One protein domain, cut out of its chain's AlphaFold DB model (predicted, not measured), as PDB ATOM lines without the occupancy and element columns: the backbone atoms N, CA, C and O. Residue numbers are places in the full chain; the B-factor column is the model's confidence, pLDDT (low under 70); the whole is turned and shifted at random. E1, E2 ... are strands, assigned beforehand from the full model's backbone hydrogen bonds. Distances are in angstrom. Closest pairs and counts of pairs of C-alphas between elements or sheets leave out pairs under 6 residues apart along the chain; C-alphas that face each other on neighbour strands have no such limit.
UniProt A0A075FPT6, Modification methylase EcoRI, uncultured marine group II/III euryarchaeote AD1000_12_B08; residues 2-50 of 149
ATOM      1  N   TRP A   2     -33.176 -20.955 -44.730       85.75
ATOM      2  CA  TRP A   2     -34.190 -20.436 -43.810       85.75
ATOM      3  C   TRP A   2     -34.398 -21.400 -42.645       85.75
ATOM      4  O   TRP A   2     -34.082 -22.583 -42.772       85.75
ATOM      5  N   ILE A   3     -34.966 -20.918 -41.536       87.69
ATOM      6  CA  ILE A   3     -35.489 -21.804 -40.487       87.69
ATOM      7  C   ILE A   3     -36.679 -22.574 -41.064       87.69
ATOM      8  O   ILE A   3     -37.583 -21.973 -41.642       87.69
ATOM      9  N   GLY A   4     -36.667 -23.895 -40.906       86.56
ATOM     10  CA  GLY A   4     -37.762 -24.743 -41.354       86.56
ATOM     11  C   GLY A   4     -39.060 -24.510 -40.577       86.56
ATOM     12  O   GLY A   4     -39.072 -24.003 -39.451       86.56
ATOM     13  N   GLU A   5     -40.182 -24.878 -41.186       83.75
ATOM     14  CA  GLU A   5     -41.477 -24.862 -40.510       83.75
ATOM     15  C   GLU A   5     -41.467 -25.807 -39.300       83.75
ATOM     16  O   GLU A   5     -40.779 -26.820 -39.312       83.75
ATOM     17  N   ASN A   6     -42.185 -25.479 -38.221       82.19
ATOM     18  CA  ASN A   6     -42.165 -26.310 -37.010       82.19
ATOM     19  C   ASN A   6     -40.727 -26.631 -36.553       82.19
ATOM     20  O   ASN A   6     -40.348 -27.780 -36.363       82.19
ATOM     21  N   SER A   7     -39.881 -25.605 -36.473       80.12
ATOM     22  CA  SER A   7     -38.521 -25.679 -35.930       80.12
ATOM     23  C   SER A   7     -38.472 -24.967 -34.570       80.12
ATOM     24  O   SER A   7     -39.410 -24.254 -34.191       80.12
ATOM     25  N   ASN A   8     -37.391 -25.140 -33.806       73.12
ATOM     26  CA  ASN A   8     -37.241 -24.619 -32.441       73.12
ATOM     27  C   ASN A   8     -38.343 -25.139 -31.484       73.12
ATOM     28  O   ASN A   8     -38.570 -26.337 -31.368       73.12
ATOM     29  N   ARG A   9     -39.058 -24.230 -30.801       65.81
ATOM     30  CA  ARG A   9     -40.110 -24.532 -29.805       65.81
ATOM     31  C   ARG A   9     -41.401 -25.119 -30.384       65.81
ATOM     32  O   ARG A   9     -42.359 -25.308 -29.646       65.81
ATOM     33  N   GLN A  10     -41.459 -25.323 -31.693       68.75
ATOM     34  CA  GLN A  10     -42.611 -25.912 -32.371       68.75
ATOM     35  C   GLN A  10     -42.210 -27.194 -33.092       68.75
ATOM     36  O   GLN A  10     -42.820 -27.516 -34.102       68.75
ATOM     37  N   ILE A  11     -41.158 -27.888 -32.635       76.75
ATOM     38  CA  ILE A  11     -40.646 -29.021 -33.394       76.75
ATOM     39  C   ILE A  11     -41.708 -30.094 -33.616       76.75
ATOM     40  O   ILE A  11     -42.300 -30.616 -32.665       76.75
ATOM     41  N   SER A  12     -41.930 -30.423 -34.891       72.62
ATOM     42  CA  SER A  12     -42.696 -31.602 -35.274       72.62
ATOM     43  C   SER A  12     -42.012 -32.815 -34.654       72.62
ATOM     44  O   SER A  12     -40.839 -33.076 -34.916       72.62
ATOM     45  N   GLY A  13     -42.712 -33.496 -33.752       84.38
ATOM     46  CA  GLY A  13     -42.139 -34.631 -33.048       84.38
ATOM     47  C   GLY A  13     -41.801 -35.775 -34.001       84.38
ATOM     48  O   GLY A  13     -42.372 -35.902 -35.083       84.38
ATOM     49  N   PHE A  14     -40.867 -36.614 -33.582       88.44
ATOM     50  CA  PHE A  14     -40.429 -37.779 -34.337       88.44
ATOM     51  C   PHE A  14     -41.167 -39.013 -33.839       88.44
ATOM     52  O   PHE A  14     -41.292 -39.197 -32.625       88.44
ATOM     53  N   ILE A  15     -41.618 -39.867 -34.760       92.62
ATOM     54  CA  ILE A  15     -42.136 -41.189 -34.402       92.62
ATOM     55  C   ILE A  15     -40.962 -42.031 -33.898       92.62
ATOM     56  O   ILE A  15     -39.940 -42.156 -34.575       92.62
ATOM     57  N   VAL A  16     -41.103 -42.588 -32.699       93.19
ATOM     58  CA  VAL A  16     -40.087 -43.415 -32.049       93.19
ATOM     59  C   VAL A  16     -40.558 -44.866 -31.915       93.19
ATOM     60  O   VAL A  16     -41.748 -45.106 -31.705       93.19
ATOM     61  N   PRO A  17     -39.647 -45.855 -31.983       94.19
ATOM     62  CA  PRO A  17     -39.996 -47.266 -31.802       94.19
ATOM     63  C   PRO A  17     -40.577 -47.567 -30.417       94.19
ATOM     64  O   PRO A  17     -40.252 -46.878 -29.451       94.19
ATOM     65  N   ASP A  18     -41.319 -48.668 -30.279       92.00
ATOM     66  CA  ASP A  18     -41.991 -49.091 -29.032       92.00
ATOM     67  C   ASP A  18     -41.072 -49.225 -27.810       92.00
ATOM     68  O   ASP A  18     -41.480 -48.968 -26.676       92.00
ATOM     69  N   HIS A  19     -39.803 -49.574 -28.024       92.94
ATOM     70  CA  HIS A  19     -38.828 -49.710 -26.940       92.94
ATOM     71  C   HIS A  19     -38.297 -48.361 -26.423       92.94
ATOM     72  O   HIS A  19     -37.684 -48.312 -25.356       92.94
ATOM     73  N   TYR A  20     -38.502 -47.259 -27.153       91.12
ATOM     74  CA  TYR A  20     -38.051 -45.938 -26.721       91.12
ATOM     75  C   TYR A  20     -38.893 -45.480 -25.531       91.12
ATOM     76  O   TYR A  20     -40.111 -45.410 -25.625       91.12
ATOM     77  N   LYS A  21     -38.303 -45.181 -24.379       87.88
ATOM     78  CA  LYS A  21     -39.100 -44.773 -23.215       87.88
ATOM     79  C   LYS A  21     -39.601 -43.333 -23.404       87.88
ATOM     80  O   LYS A  21     -38.839 -42.467 -23.801       87.88
ATOM     81  N   LEU A  22     -40.881 -43.081 -23.136       89.81
ATOM     82  CA  LEU A  22     -41.453 -41.733 -23.212       89.81
ATOM     83  C   LEU A  22     -41.232 -41.000 -21.885       89.81
ATOM     84  O   LEU A  22     -41.411 -41.583 -20.811       89.81
ATOM     85  N   TYR A  23     -40.834 -39.732 -21.956       84.00
ATOM     86  CA  TYR A  23     -40.560 -38.898 -20.786       84.00
ATOM     87  C   TYR A  23     -40.852 -37.424 -21.072       84.00
ATOM     88  O   TYR A  23     -40.575 -36.929 -22.163       84.00
ATOM     89  N   GLY A  24     -41.325 -36.714 -20.045       83.81
ATOM     90  CA  GLY A  24     -41.583 -35.275 -20.104       83.81
ATOM     91  C   GLY A  24     -42.860 -34.904 -20.865       83.81
ATOM     92  O   GLY A  24     -43.557 -35.762 -21.396       83.81
ATOM     93  N   GLY A  25     -43.166 -33.605 -20.902       83.50
ATOM     94  CA  GLY A  25     -44.352 -33.068 -21.588       83.50
ATOM     95  C   GLY A  25     -44.241 -33.017 -23.115       83.50
ATOM     96  O   GLY A  25     -45.208 -32.679 -23.783       83.50
ATOM     97  N   GLU A  26     -43.072 -33.352 -23.659       84.88
ATOM     98  CA  GLU A  26     -42.789 -33.345 -25.100       84.88
ATOM     99  C   GLU A  26     -43.010 -34.719 -25.758       84.88
ATOM    100  O   GLU A  26     -42.741 -34.902 -26.946       84.88
ATOM    101  N   ALA A  27     -43.466 -35.706 -24.984       90.69
ATOM    102  CA  ALA A  27     -43.809 -37.030 -25.473       90.69
ATOM    103  C   ALA A  27     -45.331 -37.202 -25.501       90.69
ATOM    104  O   ALA A  27     -46.010 -36.920 -24.512       90.69
ATOM    105  N   LYS A  28     -45.866 -37.699 -26.617       90.75
ATOM    106  CA  LYS A  28     -47.298 -37.980 -26.775       90.75
ATOM    107  C   LYS A  28     -47.534 -39.249 -27.587       90.75
ATOM    108  O   LYS A  28     -46.649 -39.707 -28.305       90.75
ATOM    109  N   ILE A  29     -48.737 -39.794 -27.460       92.56
ATOM    110  CA  ILE A  29     -49.257 -40.854 -28.322       92.56
ATOM    111  C   ILE A  29     -50.422 -40.235 -29.092       92.56
ATOM    112  O   ILE A  29     -51.246 -39.558 -28.474       92.56
ATOM    113  N   ASP A  30     -50.426 -40.365 -30.415       91.81
ATOM    114  CA  ASP A  30     -51.534 -39.889 -31.248       91.81
ATOM    115  C   ASP A  30     -52.672 -40.923 -31.337       91.81
ATOM    116  O   ASP A  30     -52.592 -42.013 -30.767       91.81
ATOM    117  N   ASP A  31     -53.747 -40.571 -32.042       93.50
ATOM    118  CA  ASP A  31     -54.941 -41.418 -32.166       93.50
ATOM    119  C   ASP A  31     -54.682 -42.719 -32.952       93.50
ATOM    120  O   ASP A  31     -55.431 -43.686 -32.816       93.50
ATOM    121  N   GLU A  32     -53.607 -42.769 -33.745       93.88
ATOM    122  CA  GLU A  32     -53.167 -43.958 -34.485       93.88
ATOM    123  C   GLU A  32     -52.244 -44.861 -33.644       93.88
ATOM    124  O   GLU A  32     -51.861 -45.949 -34.080       93.88
ATOM    125  N   GLY A  33     -51.898 -44.442 -32.422       91.75
ATOM    126  CA  GLY A  33     -51.000 -45.164 -31.525       91.75
ATOM    127  C   GLY A  33     -49.516 -44.887 -31.774       91.75
ATOM    128  O   GLY A  33     -48.667 -45.504 -31.122       91.75
ATOM    129  N   ASN A  34     -49.171 -43.949 -32.664       93.69
ATOM    130  CA  ASN A  34     -47.783 -43.583 -32.908       93.69
ATOM    131  C   ASN A  34     -47.211 -42.869 -31.685       93.69
ATOM    132  O   ASN A  34     -47.797 -41.944 -31.117       93.69
ATOM    133  N   ARG A  35     -46.003 -43.274 -31.297       93.81
ATOM    134  CA  ARG A  35     -45.281 -42.715 -30.153       93.81
ATOM    135  C   ARG A  35     -44.413 -41.578 -30.663       93.81
ATOM    136  O   ARG A  35     -43.496 -41.818 -31.439       93.81
ATOM    137  N   ILE A  36     -44.702 -40.350 -30.251       92.06
ATOM    138  CA  ILE A  36     -44.088 -39.137 -30.796       92.06
ATOM    139  C   ILE A  36     -43.283 -38.427 -29.708       92.06
ATOM    140  O   ILE A  36     -43.792 -38.197 -28.610       92.06
ATOM    141  N   VAL A  37     -42.043 -38.042 -30.023       90.31
ATOM    142  CA  VAL A  37     -41.169 -37.256 -29.135       90.31
ATOM    143  C   VAL A  37     -40.701 -35.984 -29.834       90.31
ATOM    144  O   VAL A  37     -40.060 -36.038 -30.885       90.31
ATOM    145  N   SER A  38     -40.977 -34.834 -29.224       86.75
ATOM    146  CA  SER A  38     -40.474 -33.526 -29.643       86.75
ATOM    147  C   SER A  38     -39.222 -33.153 -28.839       86.75
ATOM    148  O   SER A  38     -39.182 -33.262 -27.618       86.75
ATOM    149  N   SER A  39     -38.149 -32.730 -29.513       78.00
ATOM    150  CA  SER A  39     -36.915 -32.286 -28.847       78.00
ATOM    151  C   SER A  39     -36.711 -30.785 -29.013       78.00
ATOM    152  O   SER A  39     -36.362 -30.308 -30.091       78.00
ATOM    153  N   ASN A  40     -36.853 -30.040 -27.918       73.31
ATOM    154  CA  ASN A  40     -36.740 -28.577 -27.895       73.31
ATOM    155  C   ASN A  40     -35.347 -28.017 -28.244       73.31
ATOM    156  O   ASN A  40     -35.209 -26.806 -28.411       73.31
ATOM    157  N   ASN A  41     -34.324 -28.872 -28.358       76.12
ATOM    158  CA  ASN A  41     -32.954 -28.479 -28.708       76.12
ATOM    159  C   ASN A  41     -32.616 -28.692 -30.190       76.12
ATOM    160  O   ASN A  41     -31.463 -28.537 -30.586       76.12
ATOM    161  N   ASN A  42     -33.602 -29.047 -31.008       79.06
ATOM    162  CA  ASN A  42     -33.408 -29.262 -32.430       79.06
ATOM    163  C   ASN A  42     -33.874 -28.039 -33.231       79.06
ATOM    164  O   ASN A  42     -34.924 -27.447 -32.974       79.06
ATOM    165  N   CYS A  43     -33.088 -27.688 -34.242       84.56
ATOM    166  CA  CYS A  43     -33.432 -26.691 -35.242       84.56
ATOM    167  C   CYS A  43     -33.029 -27.242 -36.604       84.56
ATOM    168  O   CYS A  43     -31.912 -27.732 -36.770       84.56
ATOM    169  N   TRP A  44     -33.945 -27.185 -37.564       86.19
ATOM    170  CA  TRP A  44     -33.673 -27.571 -38.938       86.19
ATOM    171  C   TRP A  44     -33.801 -26.369 -39.867       86.19
ATOM    172  O   TRP A  44     -34.549 -25.419 -39.604       86.19
ATOM    173  N   PHE A  45     -33.035 -26.427 -40.951       88.62
ATOM    174  CA  PHE A  45     -32.951 -25.384 -41.956       88.62
ATOM    175  C   PHE A  45     -33.282 -25.952 -43.327       88.62
ATOM    176  O   PHE A  45     -33.041 -27.128 -43.596       88.62
ATOM    177  N   THR A  46     -33.806 -25.106 -44.203       89.00
ATOM    178  CA  THR A  46     -34.164 -25.487 -45.568       89.00
ATOM    179  C   THR A  46     -33.824 -24.392 -46.565       89.00
ATOM    180  O   THR A  46     -33.696 -23.218 -46.220       89.00
ATOM    181  N   ASN A  47     -33.629 -24.770 -47.819       90.12
ATOM    182  CA  ASN A  47     -33.575 -23.855 -48.957       90.12
ATOM    183  C   ASN A  47     -34.876 -23.867 -49.775       90.12
ATOM    184  O   ASN A  47     -34.979 -23.086 -50.715       90.12
ATOM    185  N   LEU A  48     -35.840 -24.724 -49.420       90.81
ATOM    186  CA  LEU A  48     -37.159 -24.751 -50.037       90.81
ATOM    187  C   LEU A  48     -37.911 -23.461 -49.723       90.81
ATOM    188  O   LEU A  48     -37.795 -22.918 -48.619       90.81
ATOM    189  N   ASP A  49     -38.676 -22.991 -50.702       89.06
ATOM    190  CA  ASP A  49     -39.581 -21.871 -50.499       89.06
ATOM    191  C   ASP A  49     -40.837 -22.335 -49.750       89.06
ATOM    192  O   ASP A  49     -41.385 -23.399 -50.039       89.06
ATOM    193  N   LEU A  50     -41.261 -21.559 -48.755       86.88
ATOM    194  CA  LEU A  50     -42.352 -21.903 -47.841       86.88
ATOM    195  C   LEU A  50     -43.278 -20.698 -47.682       86.88
ATOM    196  O   LEU A  50     -42.803 -19.588 -47.439       86.88
TER     197      LEU A  50
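This is residues 2 to 50 of the 149 residues of the protein "Modification methylase EcoRI" of uncultured marine group II/III euryarchaeote AD1000_12_B08 (UniProt A0A075FPT6). This part has little regular structure: a small hairpin, E1 and E2, sits with the loop of residues 16 to 26 toward one end of an elongated body of loops, and both ends of the printed part lie toward the other. Two short pairings tie the loops together: residues 14 to 15 with 36 to 37 of E2, and residues 2 to 3 with 45 to 46, both antiparallel. Of 49 printed residues, 6 are in the two named strands, E1 then E2, an antiparallel sheet; there is no named helix and the class is all strand. It is loose, with a radius of gyration of the C-alphas of 12.4 A, and spans 34 by 21 by 16 A.

E1, residues 27 to 29, and E2, residues 35 to 37, form an antiparallel hairpin, their directions at 157 degrees, joined by a tight link. N 28 and O 36 are within hydrogen-bond range at 2.9 A.

E1 begins at C-alpha 27 (-43.809, -37.030, -25.473); E2 ends at C-alpha 37 (-41.169, -37.256, -29.135).

The printed part has no cut. Residues 9 to 10 are under pLDDT 70.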